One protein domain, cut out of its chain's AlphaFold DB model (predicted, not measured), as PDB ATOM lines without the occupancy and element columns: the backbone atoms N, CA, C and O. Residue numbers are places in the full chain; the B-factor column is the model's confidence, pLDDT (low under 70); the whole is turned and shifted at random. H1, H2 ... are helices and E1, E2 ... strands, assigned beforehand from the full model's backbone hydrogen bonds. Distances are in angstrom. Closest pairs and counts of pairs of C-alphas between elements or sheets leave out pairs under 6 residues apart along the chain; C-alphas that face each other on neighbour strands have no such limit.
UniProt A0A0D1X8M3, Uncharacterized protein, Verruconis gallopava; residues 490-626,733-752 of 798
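AT A GLANCE: This is residues 490 to 626 and 733 to 752 of the 798 residues of an uncharacterized protein of Verruconis gallopava (UniProt A0A0D1X8M3). A twisted wall of five parallel strands has the helices H3 and H4 side by side over one face, toward its E5 edge, while H1 and H2, two short helices, lie off the sheet in the connection from E1 to E2. A long link without named elements, residues 522 to 556, joins E2 to E3 and reaches far out around Val 531. The printed part has 157 residues with four named helices and five named strands, along the chain E1 H1 H2 E2 E3 H3 E4 H4 E5; the sheet's order is E1 E2 E3 E4 E5. The class is mixed, helices and strands, with under half of the residues in named elements. The whole is compact, with a radius of gyration of the C-alphas of 15.9 A and spans of 53 by 38 by 36 A.

HOW THE PARTS SIT: In the sheet, E1, residues 491 to 495, is an edge strand parallel to E2, residues 517 to 521; N 494 and O 519 are 2.8 A apart. E2 is parallel to E3, residues 557 to 566, with N 520 and O 559 2.8 A apart; E3 bends by 68 degrees at residue 562. E3 is parallel to E4, residues 590 to 597, with N 560 and O 592 2.8 A apart. E4 is parallel to the other edge strand, E5, residues 743 to 748, with N 747 and O 593 2.8 A apart. H4, residues 601 to 619, is on the sheet at a height of 7.6 A, over E5 and along the strands, at 9 degrees to E5 on the local plane; their closest C-alphas, of Glu 612 and Val 746, are 5.6 A apart. H3, residues 568 to 580, is on the sheet with 8 pairs of C-alphas within 10 A, and together with H4 and the sheet it makes two layers, helices on one face of a sheet. H3 and H4 touch, with residues 575 to 579 and 611 to 618 alone, at a shallow tilt of 9 degrees, the same way; their closest C-alphas, of Ile 579 and Val 618, are 7.0 A apart. H1, residues 503 to 506, and H2, residues 508 to 511, meet only through their link and are not on the sheet. E1, H1, H2, E2 and E3, H3, E4 are strand-helix-strand units, parallel neighbour strands joined through helices, with right-handed crossovers. Every O i to N i+4 pair of H3 is within hydrogen-bond range, and 14 of 15 of H4; H1 and H2 are too short for such a pair.

IN THESE COORDINATES: E1 begins at C-alpha 491, (-38.120, 23.325, 28.477). E3 is 21.4 A long and E4 22.5 A; H3 is 18.1 A and H4 26.0 A. E5, 16.4 A long, ends at C-alpha 748, (-23.237, 40.228, 40.181).

THE WHOLE: The C-alphas farthest apart, of Val 531 and Pro 624, are 55.1 A apart. Residues 627 to 732 are not printed, and C-alphas 626 and 733 are 31.8 A apart across the cut. Of the links printed whole, E2 to E3 is long. Mean pLDDT of the printed part is 87.4; residues 526 to 535, 624 to 626, 733 to 735 and 751 to 752 are under 70.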
ATOM      1  N   GLN A 490     -40.233  19.891  29.723       97.06
ATOM      2  CA  GLN A 490     -38.779  19.705  29.643       97.06
ATOM      3  C   GLN A 490     -38.041  21.023  29.394       97.06
ATOM      4  O   GLN A 490     -36.879  21.146  29.774       97.06
ATOM      5  N   VAL A 491     -38.698  22.008  28.774       98.06
ATOM      6  CA  VAL A 491     -38.120  23.325  28.477       98.06
ATOM      7  C   VAL A 491     -39.122  24.421  28.830       98.06
ATOM      8  O   VAL A 491     -40.240  24.408  28.316       98.06
ATOM      9  N   LEU A 492     -38.698  25.369  29.662       97.88
ATOM     10  CA  LEU A 492     -39.464  26.541  30.082       97.88
ATOM     11  C   LEU A 492     -38.633  27.802  29.805       97.88
ATOM     12  O   LEU A 492     -37.522  27.944  30.317       97.88
ATOM     13  N   ILE A 493     -39.148  28.692  28.954       97.69
ATOM     14  CA  ILE A 493     -38.498  29.952  28.561       97.69
ATOM     15  C   ILE A 493     -39.445  31.103  28.905       97.69
ATOM     16  O   ILE A 493     -40.562  31.145  28.396       97.69
ATOM     17  N   LEU A 494     -39.009  32.020  29.766       96.19
ATOM     18  CA  LEU A 494     -39.825  33.080  30.357       96.19
ATOM     19  C   LEU A 494     -39.058  34.409  30.277       96.19
ATOM     20  O   LEU A 494     -38.433  34.846  31.242       96.19
ATOM     21  N   ASN A 495     -39.060  35.027  29.097       93.31
ATOM     22  CA  ASN A 495     -38.229  36.196  28.801       93.31
ATOM     23  C   ASN A 495     -39.070  37.476  28.674       93.31
ATOM     24  O   ASN A 495     -40.113  37.477  28.028       93.31
ATOM     25  N   HIS A 496     -38.567  38.589  29.204       90.25
ATOM     26  CA  HIS A 496     -39.099  39.941  29.008       90.25
ATOM     27  C   HIS A 496     -40.555  40.134  29.489       90.25
ATOM     28  O   HIS A 496     -41.262  41.004  28.984       90.25
ATOM     29  N   ASN A 497     -41.021  39.321  30.447       90.94
ATOM     30  CA  ASN A 497     -42.387  39.358  30.988       90.94
ATOM     31  C   ASN A 497     -42.430  40.257  32.250       90.94
ATOM     32  O   ASN A 497     -41.926  39.831  33.291       90.94
ATOM     33  N   PRO A 498     -42.983  41.488  32.204       87.75
ATOM     34  CA  PRO A 498     -42.843  42.472  33.288       87.75
ATOM     35  C   PRO A 498     -43.670  42.176  34.548       87.75
ATOM     36  O   PRO A 498     -43.354  42.705  35.608       87.75
ATOM     37  N   ALA A 499     -44.707  41.338  34.458       88.50
ATOM     38  CA  ALA A 499     -45.548  40.939  35.595       88.50
ATOM     39  C   ALA A 499     -45.047  39.686  36.343       88.50
ATOM     40  O   ALA A 499     -45.656  39.271  37.329       88.50
ATOM     41  N   LEU A 500     -43.947  39.080  35.888       92.56
ATOM     42  CA  LEU A 500     -43.487  37.776  36.356       92.56
ATOM     43  C   LEU A 500     -42.321  37.900  37.347       92.56
ATOM     44  O   LEU A 500     -41.175  38.083  36.936       92.56
ATOM     45  N   SER A 501     -42.610  37.725  38.640       93.06
ATOM     46  CA  SER A 501     -41.590  37.438  39.659       93.06
ATOM     47  C   SER A 501     -41.152  35.961  39.608       93.06
ATOM     48  O   SER A 501     -41.699  35.167  38.837       93.06
ATOM     49  N   ILE A 502     -40.166  35.560  40.421       94.81
ATOM     50  CA  ILE A 502     -39.653  34.173  40.470       94.81
ATOM     51  C   ILE A 502     -40.119  33.373  41.699       94.81
ATOM     52  O   ILE A 502     -39.565  32.312  41.981       94.81
ATOM     53  N   SER A 503     -41.168  33.814  42.400       94.06
ATOM     54  CA  SER A 503     -41.738  33.096  43.556       94.06
ATOM     55  C   SER A 503     -42.186  31.659  43.229       94.06
ATOM     56  O   SER A 503     -41.985  30.740  44.030       94.06
ATOM     57  N   PHE A 504     -42.662  31.425  41.997       95.25
ATOM     58  CA  PHE A 504     -43.027  30.100  41.465       95.25
ATOM     59  C   PHE A 504     -41.861  29.086  41.453       95.25
ATOM     60  O   PHE A 504     -42.076  27.878  41.312       95.25
ATOM     61  N   LEU A 505     -40.606  29.536  41.604       96.31
ATOM     62  CA  LEU A 505     -39.465  28.632  41.767       96.31
ATOM     63  C   LEU A 505     -39.554  27.811  43.061       96.31
ATOM     64  O   LEU A 505     -38.933  26.752  43.146       96.31
ATOM     65  N   SER A 506     -40.316  28.261  44.062       95.25
ATOM     66  CA  SER A 506     -40.492  27.556  45.336       95.25
ATOM     67  C   SER A 506     -41.127  26.167  45.165       95.25
ATOM     68  O   SER A 506     -40.706  25.211  45.824       95.25
ATOM     69  N   THR A 507     -42.055  25.992  44.219       94.88
ATOM     70  CA  THR A 507     -42.724  24.706  43.940       94.88
ATOM     71  C   THR A 507     -42.253  24.006  42.663       94.88
ATOM     72  O   THR A 507     -42.635  22.855  42.435       94.88
ATOM     73  N   LEU A 508     -41.366  24.629  41.877       95.38
ATOM     74  CA  LEU A 508     -40.894  24.144  40.572       95.38
ATOM     75  C   LEU A 508     -40.431  22.676  40.554       95.38
ATOM     76  O   LEU A 508     -40.726  21.957  39.598       95.38
ATOM     77  N   ALA A 509     -39.733  22.191  41.588       93.94
ATOM     78  CA  ALA A 509     -39.290  20.792  41.630       93.94
ATOM     79  C   ALA A 509     -40.443  19.777  41.767       93.94
ATOM     80  O   ALA A 509     -40.281  18.615  41.391       93.94
ATOM     81  N   LYS A 510     -41.595  20.203  42.304       94.94
ATOM     82  CA  LYS A 510     -42.810  19.386  42.460       94.94
ATOM     83  C   LYS A 510     -43.685  19.446  41.207       94.94
ATOM     84  O   LYS A 510     -44.187  18.412  40.776       94.94
ATOM     85  N   SER A 511     -43.854  20.639  40.635       95.06
ATOM     86  CA  SER A 511     -44.717  20.887  39.474       95.06
ATOM     87  C   SER A 511     -44.081  20.447  38.149       95.06
ATOM     88  O   SER A 511     -44.756  19.866  37.299       95.06
ATOM     89  N   CYS A 512     -42.764  20.628  37.999       96.19
ATOM     90  CA  CYS A 512     -42.009  20.343  36.773       96.19
ATOM     91  C   CYS A 512     -40.875  19.309  36.979       96.19
ATOM     92  O   CYS A 512     -39.711  19.596  36.679       96.19
ATOM     93  N   PRO A 513     -41.166  18.074  37.442       95.31
ATOM     94  CA  PRO A 513     -40.151  17.065  37.778       95.31
ATOM     95  C   PRO A 513     -39.343  16.538  36.576       95.31
ATOM     96  O   PRO A 513     -38.351  15.841  36.774       95.31
ATOM     97  N   ALA A 514     -39.765  16.844  35.342       95.88
ATOM     98  CA  ALA A 514     -39.104  16.451  34.095       95.88
ATOM     99  C   ALA A 514     -38.296  17.587  33.427       95.88
ATOM    100  O   ALA A 514     -37.770  17.396  32.321       95.88
ATOM    101  N   LEU A 515     -38.202  18.762  34.064       97.44
ATOM    102  CA  LEU A 515     -37.594  19.960  33.484       97.44
ATOM    103  C   LEU A 515     -36.088  19.783  33.262       97.44
ATOM    104  O   LEU A 515     -35.369  19.302  34.136       97.44
ATOM    105  N   ARG A 516     -35.609  20.194  32.086       97.38
ATOM    106  CA  ARG A 516     -34.204  20.108  31.654       97.38
ATOM    107  C   ARG A 516     -33.601  21.473  31.374       97.38
ATOM    108  O   ARG A 516     -32.419  21.675  31.623       97.38
ATOM    109  N   GLU A 517     -34.386  22.408  30.865       97.88
ATOM    110  CA  GLU A 517     -33.918  23.752  30.550       97.88
ATOM    111  C   GLU A 517     -34.895  24.793  31.091       97.88
ATOM    112  O   GLU A 517     -36.059  24.824  30.697       97.88
ATOM    113  N   LEU A 518     -34.393  25.648  31.980       97.88
ATOM    114  CA  LEU A 518     -35.073  26.838  32.470       97.88
ATOM    115  C   LEU A 518     -34.302  28.064  31.983       97.88
ATOM    116  O   LEU A 518     -33.113  28.211  32.283       97.88
ATOM    117  N   ARG A 519     -34.968  28.936  31.223       97.69
ATOM    118  CA  ARG A 519     -34.411  30.223  30.797       97.69
ATOM    119  C   ARG A 519     -35.323  31.372  31.183       97.69
ATOM    120  O   ARG A 519     -36.524  31.308  30.941       97.69
ATOM    121  N   MET A 520     -34.729  32.422  31.729       95.69
ATOM    122  CA  MET A 520     -35.374  33.694  32.019       95.69
ATOM    123  C   MET A 520     -34.422  34.825  31.642       95.69
ATOM    124  O   MET A 520     -33.213  34.730  31.859       95.69
ATOM    125  N   ASP A 521     -34.970  35.902  31.097       92.44
ATOM    126  CA  ASP A 521     -34.247  37.155  30.892       92.44
ATOM    127  C   ASP A 521     -35.177  38.294  31.282       92.44
ATOM    128  O   ASP A 521     -36.206  38.484  30.638       92.44
ATOM    129  N   LEU A 522     -34.863  38.998  32.366       89.44
ATOM    130  CA  LEU A 522     -35.720  40.042  32.933       89.44
ATOM    131  C   LEU A 522     -35.304  41.451  32.477       89.44
ATOM    132  O   LEU A 522     -35.558  42.443  33.151       89.44
ATOM    133  N   THR A 523     -34.697  41.557  31.290       86.25
ATOM    134  CA  THR A 523     -34.675  42.828  30.555       86.25
ATOM    135  C   THR A 523     -36.076  43.175  30.069       86.25
ATOM    136  O   THR A 523     -36.690  42.404  29.329       86.25
ATOM    137  N   TYR A 524     -36.561  44.359  30.432       82.31
ATOM    138  CA  TYR A 524     -37.844  44.876  29.969       82.31
ATOM    139  C   TYR A 524     -37.655  45.949  28.901       82.31
ATOM    140  O   TYR A 524     -36.763  46.797  28.972       82.31
ATOM    141  N   PHE A 525     -38.520  45.915  27.894       71.00
ATOM    142  CA  PHE A 525     -38.557  46.915  26.836       71.00
ATOM    143  C   PHE A 525     -39.662  47.920  27.140       71.00
ATOM    144  O   PHE A 525     -40.793  47.517  27.401       71.00
ATOM    145  N   ARG A 526     -39.336  49.219  27.079       62.06
ATOM    146  CA  ARG A 526     -40.283  50.316  27.340       62.06
ATOM    147  C   ARG A 526     -41.545  50.123  26.507       62.06
ATOM    148  O   ARG A 526     -41.468  50.164  25.273       62.06
ATOM    149  N   ASP A 527     -42.687  49.930  27.160       57.00
ATOM    150  CA  ASP A 527     -43.944  49.890  26.429       57.00
ATOM    151  C   ASP A 527     -44.330  51.313  26.020       57.00
ATOM    152  O   ASP A 527     -44.503  52.214  26.835       57.00
ATOM    153  N   LEU A 528     -44.442  51.512  24.711       49.78
ATOM    154  CA  LEU A 528     -44.789  52.788  24.094       49.78
ATOM    155  C   LEU A 528     -46.306  53.043  24.125       49.78
ATOM    156  O   LEU A 528     -46.761  54.049  23.581       49.78
ATOM    157  N   LEU A 529     -47.070  52.113  24.711       45.44
ATOM    158  CA  LEU A 529     -48.514  52.184  24.919       45.44
ATOM    159  C   LEU A 529     -48.904  52.489  26.377       45.44
ATOM    160  O   LEU A 529     -50.051  52.877  26.606       45.44
ATOM    161  N   THR A 530     -47.997  52.345  27.354       47.00
ATOM    162  CA  THR A 530     -48.260  52.745  28.747       47.00
ATOM    163  C   THR A 530     -48.030  54.244  28.941       47.00
ATOM    164  O   THR A 530     -47.231  54.868  28.239       47.00
ATOM    165  N   VAL A 531     -48.753  54.840  29.894       44.56
ATOM    166  CA  VAL A 531     -48.671  56.282  30.189       44.56
ATOM    167  C   VAL A 531     -47.293  56.645  30.744       44.56
ATOM    168  O   VAL A 531     -46.715  57.663  30.365       44.56
ATOM    169  N   ASP A 532     -46.751  55.776  31.593       48.28
ATOM    170  CA  ASP A 532     -45.535  56.016  32.371       48.28
ATOM    171  C   ASP A 532     -44.263  55.770  31.548       48.28
ATOM    172  O   ASP A 532     -43.224  56.380  31.804       48.28
ATOM    173  N   ASN A 533     -44.347  54.930  30.500       52.22
ATOM    174  CA  ASN A 533     -43.267  54.676  29.537       52.22
ATOM    175  C   ASN A 533     -41.940  54.276  30.229       52.22
ATOM    176  O   ASN A 533     -40.844  54.561  29.736       52.22
ATOM    177  N   THR A 534     -42.017  53.644  31.398       57.59
ATOM    178  CA  THR A 534     -40.873  53.081  32.121       57.59
ATOM    179  C   THR A 534     -40.467  51.723  31.530       57.59
ATOM    180  O   THR A 534     -41.105  51.213  30.605       57.59
ATOM    181  N   ALA A 535     -39.357  51.157  32.008       68.31
ATOM    182  CA  ALA A 535     -38.937  49.785  31.699       68.31
ATOM    183  C   ALA A 535     -38.899  48.953  32.990       68.31
ATOM    184  O   ALA A 535     -38.045  48.084  33.157       68.31
ATOM    185  N   ASP A 536     -39.792  49.279  33.917       76.25
ATOM    186  CA  ASP A 536     -39.717  48.822  35.296       76.25
ATOM    187  C   ASP A 536     -40.642  47.603  35.462       76.25
ATOM    188  O   ASP A 536     -41.683  47.526  34.793       76.25
ATOM    189  N   PRO A 537     -40.286  46.621  36.307       84.38
ATOM    190  CA  PRO A 537     -41.159  45.488  36.580       84.38
ATOM    191  C   PRO A 537     -42.460  45.934  37.254       84.38
ATOM    192  O   PRO A 537     -42.503  46.904  38.005       84.38
ATOM    193  N   MET A 538     -43.523  45.158  37.050       83.50
ATOM    194  CA  MET A 538     -44.822  45.350  37.706       83.50
ATOM    195  C   MET A 538     -44.894  44.652  39.077       83.50
ATOM    196  O   MET A 538     -45.983  44.354  39.564       83.50
ATOM    197  N   TYR A 539     -43.744  44.346  39.676       85.06
ATOM    198  CA  TYR A 539     -43.612  43.709  40.982       85.06
ATOM    199  C   TYR A 539     -42.609  44.491  41.842       85.06
ATOM    200  O   TYR A 539     -41.603  45.004  41.348       85.06
ATOM    201  N   GLU A 540     -42.871  44.569  43.145       85.75
ATOM    202  CA  GLU A 540     -42.008  45.283  44.094       85.75
ATOM    203  C   GLU A 540     -40.725  44.492  44.400       85.75
ATOM    204  O   GLU A 540     -39.627  45.049  44.444       85.75
ATOM    205  N   HIS A 541     -40.849  43.172  44.563       87.88
ATOM    206  CA  HIS A 541     -39.751  42.259  44.882       87.88
ATOM    207  C   HIS A 541     -39.737  41.078  43.907       87.88
ATOM    208  O   HIS A 541     -40.778  40.503  43.593       87.88
ATOM    209  N   LEU A 542     -38.546  40.710  43.423       90.69
ATOM    210  CA  LEU A 542     -38.374  39.591  42.491       90.69
ATOM    211  C   LEU A 542     -38.522  38.220  43.182       90.69
ATOM    212  O   LEU A 542     -39.023  37.273  42.575       90.69
ATOM    213  N   LEU A 543     -38.081  38.129  44.437       93.38
ATOM    214  CA  LEU A 543     -38.185  36.965  45.319       93.38
ATOM    215  C   LEU A 543     -38.174  37.462  46.773       93.38
ATOM    216  O   LEU A 543     -37.378  38.350  47.101       93.38
ATOM    217  N   LEU A 544     -39.018  36.900  47.636       91.81
ATOM    218  CA  LEU A 544     -39.019  37.194  49.072       91.81
ATOM    219  C   LEU A 544     -37.987  36.328  49.831       91.81
ATOM    220  O   LEU A 544     -37.626  35.247  49.364       91.81
ATOM    221  N   PRO A 545     -37.483  36.753  51.008       89.06
ATOM    222  CA  PRO A 545     -36.482  35.985  51.762       89.06
ATOM    223  C   PRO A 545     -36.960  34.615  52.279       89.06
ATOM    224  O   PRO A 545     -36.133  33.762  52.595       89.06
ATOM    225  N   ASP A 546     -38.267  34.394  52.390       92.00
ATOM    226  CA  ASP A 546     -38.896  33.128  52.781       92.00
ATOM    227  C   ASP A 546     -39.234  32.216  51.583       92.00
ATOM    228  O   ASP A 546     -39.344  30.996  51.741       92.00
ATOM    229  N   GLU A 547     -39.303  32.767  50.367       92.12
ATOM    230  CA  GLU A 547     -39.553  32.040  49.117       92.12
ATOM    231  C   GLU A 547     -38.310  31.261  48.651       92.12
ATOM    232  O   GLU A 547     -37.641  31.599  47.674       92.12
ATOM    233  N   ARG A 548     -37.969  30.173  49.346       94.62
ATOM    234  CA  ARG A 548     -36.824  29.331  48.971       94.62
ATOM    235  C   ARG A 548     -37.087  28.555  47.659       94.62
ATOM    236  O   ARG A 548     -37.980  27.706  47.648       94.62
ATOM    237  N   PRO A 549     -36.265  28.716  46.598       96.31
ATOM    238  CA  PRO A 549     -36.393  27.945  45.356       96.31
ATOM    239  C   PRO A 549     -36.184  26.431  45.532       96.31
ATOM    240  O   PRO A 549     -35.405  25.990  46.384       96.31
ATOM    241  N   THR A 550     -36.817  25.629  44.669       95.69
ATOM    242  CA  THR A 550     -36.593  24.179  44.561       95.69
ATOM    243  C   THR A 550     -36.261  23.762  43.127       95.69
ATOM    244  O   THR A 550     -36.879  24.205  42.161       95.69
ATOM    245  N   TRP A 551     -35.272  22.877  42.973       96.00
ATOM    246  CA  TRP A 551     -34.672  22.561  41.671       96.00
ATOM    247  C   TRP A 551     -34.914  21.091  41.268       96.00
ATOM    248  O   TRP A 551     -34.506  20.192  42.005       96.00
ATOM    249  N   PRO A 552     -35.569  20.799  40.123       95.19
ATOM    250  CA  PRO A 552     -35.829  19.422  39.690       95.19
ATOM    251  C   PRO A 552     -34.548  18.690  39.258       95.19
ATOM    252  O   PRO A 552     -33.676  19.249  38.598       95.19
ATOM    253  N   ARG A 553     -34.448  17.393  39.580       94.81
ATOM    254  CA  ARG A 553     -33.212  16.592  39.417       94.81
ATOM    255  C   ARG A 553     -32.741  16.418  37.967       94.81
ATOM    256  O   ARG A 553     -31.561  16.182  37.729       94.81
ATOM    257  N   THR A 554     -33.651  16.530  37.000       95.75
ATOM    258  CA  THR A 554     -33.380  16.392  35.556       95.75
ATOM    259  C   THR A 554     -32.820  17.658  34.901       95.75
ATOM    260  O   THR A 554     -32.628  17.680  33.683       95.75
ATOM    261  N   LEU A 555     -32.604  18.729  35.671       96.56
ATOM    262  CA  LEU A 555     -32.262  20.053  35.163       96.56
ATOM    263  C   LEU A 555     -30.823  20.092  34.623       96.56
ATOM    264  O   LEU A 555     -29.863  19.855  35.346       96.56
ATOM    265  N   GLN A 556     -30.685  20.406  33.334       96.62
ATOM    266  CA  GLN A 556     -29.435  20.413  32.564       96.62
ATOM    267  C   GLN A 556     -28.922  21.829  32.276       96.62
ATOM    268  O   GLN A 556     -27.727  22.028  32.043       96.62
ATOM    269  N   THR A 557     -29.802  22.830  32.257       97.69
ATOM    270  CA  THR A 557     -29.454  24.234  32.003       97.69
ATOM    271  C   THR A 557     -30.336  25.171  32.817       97.69
ATOM    272  O   THR A 557     -31.558  25.154  32.668       97.69
ATOM    273  N   ILE A 558     -29.692  26.024  33.612       97.31
ATOM    274  CA  ILE A 558     -30.276  27.241  34.183       97.31
ATOM    275  C   ILE A 558     -29.639  28.426  33.457       97.31
ATOM    276  O   ILE A 558     -28.413  28.530  33.399       97.31
ATOM    277  N   SER A 559     -30.464  29.322  32.920       97.19
ATOM    278  CA  SER A 559     -30.035  30.633  32.431       97.19
ATOM    279  C   SER A 559     -30.985  31.688  32.979       97.19
ATOM    280  O   SER A 559     -32.135  31.737  32.561       97.19
ATOM    281  N   MET A 560     -30.532  32.515  33.912       96.38
ATOM    282  CA  MET A 560     -31.332  33.583  34.512       96.38
ATOM    283  C   MET A 560     -30.575  34.898  34.398       96.38
ATOM    284  O   MET A 560     -29.615  35.146  35.129       96.38
ATOM    285  N   ASN A 561     -30.994  35.723  33.444       93.56
ATOM    286  CA  ASN A 561     -30.352  36.992  33.143       93.56
ATOM    287  C   ASN A 561     -31.145  38.162  33.733       93.56
ATOM    288  O   ASN A 561     -32.376  38.142  33.744       93.56
ATOM    289  N   HIS A 562     -30.423  39.217  34.113       89.69
ATOM    290  CA  HIS A 562     -30.982  40.508  34.516       89.69
ATOM    291  C   HIS A 562     -31.939  40.419  35.715       89.69
ATOM    292  O   HIS A 562     -32.953  41.100  35.763       89.69
ATOM    293  N   LEU A 563     -31.608  39.582  36.706       90.56
ATOM    294  CA  LEU A 563     -32.343  39.504  37.971       90.56
ATOM    295  C   LEU A 563     -32.187  40.835  38.739       90.56
ATOM    296  O   LEU A 563     -31.205  41.049  39.451       90.56
ATOM    297  N   HIS A 564     -33.138  41.743  38.516       85.38
ATOM    298  CA  HIS A 564     -33.284  43.058  39.147       85.38
ATOM    299  C   HIS A 564     -34.255  42.983  40.346       85.38
ATOM    300  O   HIS A 564     -35.032  42.040  40.439       85.38
ATOM    301  N   HIS A 565     -34.257  43.976  41.246       85.88
ATOM    302  CA  HIS A 565     -35.169  44.037  42.413       85.88
ATOM    303  C   HIS A 565     -35.052  42.810  43.352       85.88
ATOM    304  O   HIS A 565     -36.041  42.308  43.892       85.88
ATOM    305  N   LEU A 566     -33.823  42.313  43.539       86.81
ATOM    306  CA  LEU A 566     -33.494  41.211  44.446       86.81
ATOM    307  C   LEU A 566     -32.717  41.752  45.660       86.81
ATOM    308  O   LEU A 566     -31.675  42.391  45.501       86.81
ATOM    309  N   SER A 567     -33.225  41.502  46.869       89.00
ATOM    310  CA  SER A 567     -32.584  41.913  48.128       89.00
ATOM    311  C   SER A 567     -31.414  40.985  48.497       89.00
ATOM    312  O   SER A 567     -31.369  39.840  48.042       89.00
ATOM    313  N   SER A 568     -30.469  41.432  49.344       88.75
ATOM    314  CA  SER A 568     -29.346  40.567  49.778       88.75
ATOM    315  C   SER A 568     -29.821  39.256  50.418       88.75
ATOM    316  O   SER A 568     -29.362  38.205  49.971       88.75
ATOM    317  N   PRO A 569     -30.792  39.252  51.363       90.88
ATOM    318  CA  PRO A 569     -31.279  38.005  51.953       90.88
ATOM    319  C   PRO A 569     -31.915  37.065  50.920       90.88
ATOM    320  O   PRO A 569     -31.623  35.873  50.923       90.88
ATOM    321  N   ALA A 570     -32.721  37.587  49.987       91.50
ATOM    322  CA  ALA A 570     -33.324  36.771  48.932       91.50
ATOM    323  C   ALA A 570     -32.271  36.211  47.952       91.50
ATOM    324  O   ALA A 570     -32.369  35.057  47.534       91.50
ATOM    325  N   ALA A 571     -31.218  36.976  47.636       91.94
ATOM    326  CA  ALA A 571     -30.089  36.500  46.834       91.94
ATOM    327  C   ALA A 571     -29.285  35.398  47.550       91.94
ATOM    328  O   ALA A 571     -28.920  34.396  46.934       91.94
ATOM    329  N   GLU A 572     -29.046  35.540  48.855       91.50
ATOM    330  CA  GLU A 572     -28.373  34.526  49.674       91.50
ATOM    331  C   GLU A 572     -29.206  33.240  49.790       91.50
ATOM    332  O   GLU A 572     -28.657  32.145  49.648       91.50
ATOM    333  N   VAL A 573     -30.532  33.342  49.953       93.56
ATOM    334  CA  VAL A 573     -31.453  32.189  49.929       93.56
ATOM    335  C   VAL A 573     -31.481  31.523  48.552       93.56
ATOM    336  O   VAL A 573     -31.375  30.296  48.466       93.56
ATOM    337  N   PHE A 574     -31.533  32.304  47.469       94.81
ATOM    338  CA  PHE A 574     -31.457  31.798  46.097       94.81
ATOM    339  C   PHE A 574     -30.162  31.002  45.865       94.81
ATOM    340  O   PHE A 574     -30.218  29.833  45.471       94.81
ATOM    341  N   PHE A 575     -28.992  31.572  46.174       93.50
ATOM    342  CA  PHE A 575     -27.710  30.882  45.998       93.50
ATOM    343  C   PHE A 575     -27.545  29.670  46.930       93.50
ATOM    344  O   PHE A 575     -27.034  28.632  46.501       93.50
ATOM    345  N   THR A 576     -28.010  29.760  48.180       93.06
ATOM    346  CA  THR A 576     -27.984  28.635  49.131       93.06
ATOM    347  C   THR A 576     -28.846  27.477  48.636       93.06
ATOM    348  O   THR A 576     -28.415  26.328  48.712       93.06
ATOM    349  N   SER A 577     -30.018  27.760  48.054       94.88
ATOM    350  CA  SER A 577     -30.892  26.723  47.491       94.88
ATOM    351  C   SER A 577     -30.205  25.916  46.383       94.88
ATOM    352  O   SER A 577     -30.339  24.696  46.355       94.88
ATOM    353  N   LEU A 578     -29.413  26.570  45.520       94.19
ATOM    354  CA  LEU A 578     -28.646  25.904  44.466       94.19
ATOM    355  C   LEU A 578     -27.550  25.007  45.050       94.19
ATOM    356  O   LEU A 578     -27.453  23.843  44.665       94.19
ATOM    357  N   ILE A 579     -26.746  25.520  45.990       93.00
ATOM    358  CA  ILE A 579     -25.637  24.757  46.588       93.00
ATOM    359  C   ILE A 579     -26.152  23.562  47.401       93.00
ATOM    360  O   ILE A 579     -25.618  22.464  47.268       93.00
ATOM    361  N   GLU A 580     -27.218  23.721  48.189       92.44
ATOM    362  CA  GLU A 580     -27.798  22.595  48.931       92.44
ATOM    363  C   GLU A 580     -28.450  21.545  48.014       92.44
ATOM    364  O   GLU A 580     -28.453  20.363  48.351       92.44
ATOM    365  N   SER A 581     -28.940  21.935  46.831       93.00
ATOM    366  CA  SER A 581     -29.433  21.004  45.804       93.00
ATOM    367  C   SER A 581     -28.332  20.401  44.914       93.00
ATOM    368  O   SER A 581     -28.648  19.597  44.037       93.00
ATOM    369  N   ALA A 582     -27.049  20.732  45.115       92.12
ATOM    370  CA  ALA A 582     -25.960  20.296  44.233       92.12
ATOM    371  C   ALA A 582     -25.811  18.765  44.139       92.12
ATOM    372  O   ALA A 582     -25.497  18.255  43.063       92.12
ATOM    373  N   GLU A 583     -26.087  18.023  45.220       91.81
ATOM    374  CA  GLU A 583     -26.104  16.553  45.182       91.81
ATOM    375  C   GLU A 583     -27.226  16.011  44.287       91.81
ATOM    376  O   GLU A 583     -27.052  14.987  43.633       91.81
ATOM    377  N   GLU A 584     -28.377  16.676  44.211       91.50
ATOM    378  CA  GLU A 584     -29.493  16.204  43.389       91.50
ATOM    379  C   GLU A 584     -29.334  16.580  41.907       91.50
ATOM    380  O   GLU A 584     -29.757  15.830  41.024       91.50
ATOM    381  N   LEU A 585     -28.669  17.704  41.627       93.12
ATOM    382  CA  LEU A 585     -28.483  18.301  40.299       93.12
ATOM    383  C   LEU A 585     -27.355  17.643  39.477       93.12
ATOM    384  O   LEU A 585     -26.567  18.310  38.799       93.12
ATOM    385  N   LYS A 586     -27.288  16.306  39.487       90.12
ATOM    386  CA  LYS A 586     -26.247  15.510  38.798       90.12
ATOM    387  C   LYS A 586     -26.260  15.683  37.274       90.12
ATOM    388  O   LYS A 586     -25.232  15.484  36.622       90.12
ATOM    389  N   ASP A 587     -27.391  16.100  36.705       93.44
ATOM    390  CA  ASP A 587     -27.548  16.376  35.274       93.44
ATOM    391  C   ASP A 587     -27.248  17.821  34.849       93.44
ATOM    392  O   ASP A 587     -27.148  18.073  33.648       93.44
ATOM    393  N   LEU A 588     -26.996  18.751  35.779       95.94
ATOM    394  CA  LEU A 588     -26.717  20.150  35.439       95.94
ATOM    395  C   LEU A 588     -25.399  20.279  34.656       95.94
ATOM    396  O   LEU A 588     -24.354  19.772  35.081       95.94
ATOM    397  N   ARG A 589     -25.457  20.929  33.484       94.94
ATOM    398  CA  ARG A 589     -24.307  21.165  32.586       94.94
ATOM    399  C   ARG A 589     -24.000  22.643  32.362       94.94
ATOM    400  O   ARG A 589     -22.856  22.961  32.062       94.94
ATOM    401  N   ARG A 590     -24.986  23.534  32.490       96.25
ATOM    402  CA  ARG A 590     -24.807  24.985  32.319       96.25
ATOM    403  C   ARG A 590     -25.552  25.757  33.400       96.25
ATOM    404  O   ARG A 590     -26.740  25.507  33.617       96.25
ATOM    405  N   LEU A 591     -24.859  26.699  34.029       96.56
ATOM    406  CA  LEU A 591     -25.393  27.603  35.040       96.56
ATOM    407  C   LEU A 591     -24.965  29.034  34.696       96.56
ATOM    408  O   LEU A 591     -23.817  29.415  34.916       96.56
ATOM    409  N   LEU A 592     -25.889  29.802  34.124       96.62
ATOM    410  CA  LEU A 592     -25.688  31.194  33.731       96.62
ATOM    411  C   LEU A 592     -26.587  32.081  34.594       96.62
ATOM    412  O   LEU A 592     -27.810  31.982  34.511       96.62
ATOM    413  N   LEU A 593     -25.989  32.928  35.427       95.62
ATOM    414  CA  LEU A 593     -26.688  33.847  36.326       95.62
ATOM    415  C   LEU A 593     -26.168  35.273  36.110       95.62
ATOM    416  O   LEU A 593     -24.963  35.510  36.180       95.62
ATOM    417  N   SER A 594     -27.063  36.233  35.890       93.62
ATOM    418  CA  SER A 594     -26.739  37.664  35.837       93.62
ATOM    419  C   SER A 594     -27.759  38.447  36.660       93.62
ATOM    420  O   SER A 594     -28.960  38.315  36.432       93.62
ATOM    421  N   MET A 595     -27.295  39.236  37.628       90.88
ATOM    422  CA  MET A 595     -28.139  39.921  38.611       90.88
ATOM    423  C   MET A 595     -27.580  41.288  39.013       90.88
ATOM    424  O   MET A 595     -26.364  41.492  39.013       90.88
ATOM    425  N   SER A 596     -28.466  42.195  39.421       86.44
ATOM    426  CA  SER A 596     -28.102  43.449  40.088       86.44
ATOM    427  C   SER A 596     -28.791  43.534  41.441       86.44
ATOM    428  O   SER A 596     -30.010  43.366  41.519       86.44
ATOM    429  N   LEU A 597     -28.028  43.835  42.486       85.75
ATOM    430  CA  LEU A 597     -28.538  43.917  43.853       85.75
ATOM    431  C   LEU A 597     -28.581  45.379  44.288       85.75
ATOM    432  O   LEU A 597     -27.574  46.079  44.160       85.75
ATOM    433  N   ASP A 598     -29.708  45.824  44.841       80.62
ATOM    434  CA  ASP A 598     -29.835  47.189  45.365       80.62
ATOM    435  C   ASP A 598     -29.211  47.304  46.765       80.62
ATOM    436  O   ASP A 598     -29.874  47.416  47.792       80.62
ATOM    437  N   ILE A 599     -27.887  47.147  46.797       84.56
ATOM    438  CA  ILE A 599     -27.034  47.269  47.981       84.56
ATOM    439  C   ILE A 599     -25.743  48.014  47.613       84.56
ATOM    440  O   ILE A 599     -25.399  48.181  46.432       84.56
ATOM    441  N   SER A 600     -24.990  48.441  48.631       84.94
ATOM    442  CA  SER A 600     -23.736  49.177  48.438       84.94
ATOM    443  C   SER A 600     -22.774  48.424  47.507       84.94
ATOM    444  O   SER A 600     -22.658  47.197  47.550       84.94
ATOM    445  N   TRP A 601     -22.029  49.156  46.672       83.06
ATOM    446  CA  TRP A 601     -21.074  48.541  45.738       83.06
ATOM    447  C   TRP A 601     -19.977  47.735  46.457       83.06
ATOM    448  O   TRP A 601     -19.423  46.795  45.886       83.06
ATOM    449  N   ARG A 602     -19.672  48.077  47.721       85.44
ATOM    450  CA  ARG A 602     -18.728  47.331  48.564       85.44
ATOM    451  C   ARG A 602     -19.301  45.970  48.947       85.44
ATOM    452  O   ARG A 602     -18.570  44.985  48.948       85.44
ATOM    453  N   ASP A 603     -20.595  45.908  49.232       85.44
ATOM    454  CA  ASP A 603     -21.274  44.679  49.640       85.44
ATOM    455  C   ASP A 603     -21.619  43.802  48.433       85.44
ATOM    456  O   ASP A 603     -21.430  42.592  48.507       85.44
ATOM    457  N   ARG A 604     -21.929  44.392  47.267       87.31
ATOM    458  CA  ARG A 604     -21.931  43.666  45.980       87.31
ATOM    459  C   ARG A 604     -20.578  43.037  45.657       87.31
ATOM    460  O   ARG A 604     -20.537  41.891  45.216       87.31
ATOM    461  N   ALA A 605     -19.470  43.737  45.918       85.25
ATOM    462  CA  ALA A 605     -18.135  43.165  45.748       85.25
ATOM    463  C   ALA A 605     -17.890  41.980  46.703       85.25
ATOM    464  O   ALA A 605     -17.487  40.919  46.235       85.25
ATOM    465  N   LYS A 606     -18.215  42.106  48.003       86.94
ATOM    466  CA  LYS A 606     -18.158  40.981  48.964       86.94
ATOM    467  C   LYS A 606     -19.017  39.795  48.502       86.94
ATOM    468  O   LYS A 606     -18.529  38.670  48.468       86.94
ATOM    469  N   MET A 607     -20.272  40.054  48.127       87.12
ATOM    470  CA  MET A 607     -21.234  39.056  47.652       87.12
ATOM    471  C   MET A 607     -20.700  38.302  46.437       87.12
ATOM    472  O   MET A 607     -20.692  37.073  46.442       87.12
ATOM    473  N   ARG A 608     -20.184  39.009  45.424       88.69
ATOM    474  CA  ARG A 608     -19.554  38.382  44.255       88.69
ATOM    475  C   ARG A 608     -18.353  37.531  44.661       88.69
ATOM    476  O   ARG A 608     -18.316  36.346  44.346       88.69
ATOM    477  N   ASP A 609     -17.420  38.098  45.418       87.00
ATOM    478  CA  ASP A 609     -16.166  37.438  45.794       87.00
ATOM    479  C   ASP A 609     -16.375  36.265  46.792       87.00
ATOM    480  O   ASP A 609     -15.435  35.525  47.098       87.00
ATOM    481  N   VAL A 610     -17.601  36.064  47.301       89.44
ATOM    482  CA  VAL A 610     -18.057  34.872  48.043       89.44
ATOM    483  C   VAL A 610     -18.815  33.899  47.132       89.44
ATOM    484  O   VAL A 610     -18.420  32.736  47.013       89.44
ATOM    485  N   TRP A 611     -19.894  34.350  46.490       90.94
ATOM    486  CA  TRP A 611     -20.837  33.482  45.780       90.94
ATOM    487  C   TRP A 611     -20.346  33.046  44.399       90.94
ATOM    488  O   TRP A 611     -20.514  31.879  44.053       90.94
ATOM    489  N   GLU A 612     -19.668  33.915  43.641       90.75
ATOM    490  CA  GLU A 612     -19.052  33.535  42.360       90.75
ATOM    491  C   GLU A 612     -18.028  32.410  42.577       90.75
ATOM    492  O   GLU A 612     -17.999  31.436  41.822       90.75
ATOM    493  N   TYR A 613     -17.240  32.502  43.656       89.75
ATOM    494  CA  TYR A 613     -16.270  31.475  44.031       89.75
ATOM    495  C   TYR A 613     -16.941  30.174  44.493       89.75
ATOM    496  O   TYR A 613     -16.632  29.123  43.934       89.75
ATOM    497  N   ARG A 614     -17.886  30.216  45.452       90.88
ATOM    498  CA  ARG A 614     -18.597  29.004  45.922       90.88
ATOM    499  C   ARG A 614     -19.300  28.277  44.779       90.88
ATOM    500  O   ARG A 614     -19.111  27.077  44.616       90.88
ATOM    501  N   ILE A 615     -20.059  28.991  43.949       92.88
ATOM    502  CA  ILE A 615     -20.852  28.380  42.872       92.88
ATOM    503  C   ILE A 615     -19.937  27.776  41.801       92.88
ATOM    504  O   ILE A 615     -20.179  26.650  41.364       92.88
ATOM    505  N   LYS A 616     -18.836  28.448  41.432       91.94
ATOM    506  CA  LYS A 616     -17.826  27.852  40.544       91.94
ATOM    507  C   LYS A 616     -17.159  26.636  41.191       91.94
ATOM    508  O   LYS A 616     -17.063  25.608  40.536       91.94
ATOM    509  N   ARG A 617     -16.777  26.687  42.471       90.69
ATOM    510  CA  ARG A 617     -16.162  25.553  43.186       90.69
ATOM    511  C   ARG A 617     -17.087  24.332  43.283       90.69
ATOM    512  O   ARG A 617     -16.611  23.212  43.135       90.69
ATOM    513  N   VAL A 618     -18.386  24.540  43.504       92.31
ATOM    514  CA  VAL A 618     -19.388  23.467  43.635       92.31
ATOM    515  C   VAL A 618     -19.785  22.875  42.281       92.31
ATOM    516  O   VAL A 618     -19.924  21.658  42.182       92.31
ATOM    517  N   PHE A 619     -19.963  23.689  41.234       94.31
ATOM    518  CA  PHE A 619     -20.547  23.231  39.965       94.31
ATOM    519  C   PHE A 619     -19.572  23.133  38.786       94.31
ATOM    520  O   PHE A 619     -19.773  22.278  37.922       94.31
ATOM    521  N   LEU A 620     -18.543  23.985  38.695       93.06
ATOM    522  CA  LEU A 620     -17.709  24.068  37.491       93.06
ATOM    523  C   LEU A 620     -16.852  22.811  37.326       93.06
ATOM    524  O   LEU A 620     -16.128  22.382  38.224       93.06
ATOM    525  N   ARG A 621     -16.907  22.232  36.131       89.50
ATOM    526  CA  ARG A 621     -16.157  21.037  35.777       89.50
ATOM    527  C   ARG A 621     -14.702  21.380  35.497       89.50
ATOM    528  O   ARG A 621     -14.370  21.907  34.436       89.50
ATOM    529  N   ASN A 622     -13.825  20.976  36.411       82.19
ATOM    530  CA  ASN A 622     -12.374  21.035  36.246       82.19
ATOM    531  C   ASN A 622     -11.891  20.023  35.186       82.19
ATOM    532  O   ASN A 622     -11.306  18.988  35.505       82.19
ATOM    533  N   THR A 623     -12.154  20.303  33.906       73.69
ATOM    534  CA  THR A 623     -11.529  19.568  32.802       73.69
ATOM    535  C   THR A 623     -10.057  19.981  32.670       73.69
ATOM    536  O   THR A 623      -9.737  21.167  32.780       73.69
ATOM    537  N   PRO A 624      -9.127  19.039  32.419       68.56
ATOM    538  CA  PRO A 624      -7.791  19.416  31.982       68.56
ATOM    539  C   PRO A 624      -7.895  20.147  30.631       68.56
ATOM    540  O   PRO A 624      -8.765  19.801  29.822       68.56
ATOM    541  N   PRO A 625      -7.023  21.134  30.351       61.50
ATOM    542  CA  PRO A 625      -7.078  21.880  29.100       61.50
ATOM    543  C   PRO A 625      -6.969  20.934  27.891       61.50
ATOM    544  O   PRO A 625      -6.235  19.939  27.958       61.50
ATOM    545  N   PRO A 626      -7.670  21.224  26.777       64.31
ATOM    546  CA  PRO A 626      -7.654  20.368  25.597       64.31
ATOM    547  C   PRO A 626      -6.218  20.160  25.110       64.31
ATOM    548  O   PRO A 626      -5.418  21.097  25.100       64.31
ATOM    549  N   LEU A 733     -18.718  23.675  54.891       56.66
ATOM    550  CA  LEU A 733     -20.067  24.195  54.614       56.66
ATOM    551  C   LEU A 733     -20.677  23.620  53.323       56.66
ATOM    552  O   LEU A 733     -21.858  23.268  53.304       56.66
ATOM    553  N   ASP A 734     -19.892  23.503  52.249       66.44
ATOM    554  CA  ASP A 734     -20.354  22.977  50.957       66.44
ATOM    555  C   ASP A 734     -20.380  21.434  50.973       66.44
ATOM    556  O   ASP A 734     -19.483  20.772  50.458       66.44
ATOM    557  N   ARG A 735     -21.442  20.856  51.564       68.06
ATOM    558  CA  ARG A 735     -21.631  19.401  51.797       68.06
ATOM    559  C   ARG A 735     -21.383  18.485  50.587       68.06
ATOM    560  O   ARG A 735     -21.136  17.296  50.777       68.06
ATOM    561  N   HIS A 736     -21.515  18.998  49.365       82.38
ATOM    562  CA  HIS A 736     -21.328  18.245  48.130       82.38
ATOM    563  C   HIS A 736     -20.750  19.138  47.025       82.38
ATOM    564  O   HIS A 736     -21.204  20.264  46.829       82.38
ATOM    565  N   VAL A 737     -19.800  18.603  46.255       85.88
ATOM    566  CA  VAL A 737     -19.260  19.229  45.038       85.88
ATOM    567  C   VAL A 737     -19.729  18.414  43.834       85.88
ATOM    568  O   VAL A 737     -19.379  17.246  43.696       85.88
ATOM    569  N   GLN A 738     -20.531  19.041  42.972       88.69
ATOM    570  CA  GLN A 738     -21.137  18.433  41.786       88.69
ATOM    571  C   GLN A 738     -20.150  18.364  40.611       88.69
ATOM    572  O   GLN A 738     -20.076  17.339  39.938       88.69
ATOM    573  N   GLY A 739     -19.370  19.430  40.384       86.75
ATOM    574  CA  GLY A 739     -18.191  19.451  39.505       86.75
ATOM    575  C   GLY A 739     -18.398  18.997  38.052       86.75
ATOM    576  O   GLY A 739     -17.455  18.497  37.437       86.75
ATOM    577  N   MET A 740     -19.608  19.117  37.498       89.50
ATOM    578  CA  MET A 740     -19.996  18.559  36.192       89.50
ATOM    579  C   MET A 740     -20.575  19.592  35.210       89.50
ATOM    580  O   MET A 740     -20.870  19.232  34.066       89.50
ATOM    581  N   CYS A 741     -20.687  20.868  35.592       91.62
ATOM    582  CA  CYS A 741     -21.091  21.937  34.678       91.62
ATOM    583  C   CYS A 741     -19.946  22.354  33.746       91.62
ATOM    584  O   CYS A 741     -18.869  22.740  34.190       91.62
ATOM    585  N   GLU A 742     -20.194  22.303  32.440       91.00
ATOM    586  CA  GLU A 742     -19.269  22.727  31.383       91.00
ATOM    587  C   GLU A 742     -19.121  24.254  31.337       91.00
ATOM    588  O   GLU A 742     -18.073  24.764  30.949       91.00
ATOM    589  N   GLU A 743     -20.158  24.976  31.772       92.44
ATOM    590  CA  GLU A 743     -20.211  26.435  31.809       92.44
ATOM    591  C   GLU A 743     -20.852  26.899  33.127       92.44
ATOM    592  O   GLU A 743     -21.981  26.515  33.447       92.44
ATOM    593  N   VAL A 744     -20.126  27.715  33.900       93.94
ATOM    594  CA  VAL A 744     -20.624  28.378  35.116       93.94
ATOM    595  C   VAL A 744     -20.200  29.841  35.079       93.94
ATOM    596  O   VAL A 744     -19.027  30.162  35.291       93.94
ATOM    597  N   ASP A 745     -21.156  30.726  34.818       93.19
ATOM    598  CA  ASP A 745     -20.960  32.174  34.798       93.19
ATOM    599  C   ASP A 745     -21.955  32.823  35.764       93.19
ATOM    600  O   ASP A 745     -23.161  32.599  35.678       93.19
ATOM    601  N   VAL A 746     -21.433  33.591  36.719       92.19
ATOM    602  CA  VAL A 746     -22.210  34.242  37.778       92.19
ATOM    603  C   VAL A 746     -21.768  35.693  37.825       92.19
ATOM    604  O   VAL A 746     -20.658  36.003  38.251       92.19
ATOM    605  N   ARG A 747     -22.640  36.583  37.357       90.19
ATOM    606  CA  ARG A 747     -22.382  38.016  37.230       90.19
ATOM    607  C   ARG A 747     -23.265  38.775  38.207       90.19
ATOM    608  O   ARG A 747     -24.439  39.009  37.939       90.19
ATOM    609  N   ILE A 748     -22.683  39.167  39.335       88.31
ATOM    610  CA  ILE A 748     -23.237  40.228  40.181       88.31
ATOM    611  C   ILE A 748     -22.711  41.554  39.635       88.31
ATOM    612  O   ILE A 748     -21.518  41.686  39.340       88.31
ATOM    613  N   ASP A 749     -23.614  42.508  39.444       80.44
ATOM    614  CA  ASP A 749     -23.302  43.770  38.794       80.44
ATOM    615  C   ASP A 749     -22.246  44.595  39.564       80.44
ATOM    616  O   ASP A 749     -22.139  44.570  40.790       80.44
ATOM    617  N   ASN A 750     -21.431  45.332  38.810       75.19
ATOM    618  CA  ASN A 750     -20.316  46.127  39.329       75.19
ATOM    619  C   ASN A 750     -20.551  47.630  39.089       75.19
ATOM    620  O   ASN A 750     -19.595  48.393  38.914       75.19
ATOM    621  N   ILE A 751     -21.821  48.053  39.010       67.94
ATOM    622  CA  ILE A 751     -22.197  49.453  38.805       67.94
ATOM    623  C   ILE A 751     -21.917  50.205  40.104       67.94
ATOM    624  O   ILE A 751     -22.682  50.135  41.071       67.94
ATOM    625  N   ARG A 752     -20.808  50.950  40.117       62.38
ATOM    626  CA  ARG A 752     -20.614  52.018  41.099       62.38
ATOM    627  C   ARG A 752     -21.790  52.994  40.975       62.38
ATOM    628  O   ARG A 752     -22.139  53.324  39.837       62.38
TER     629      ARG A 752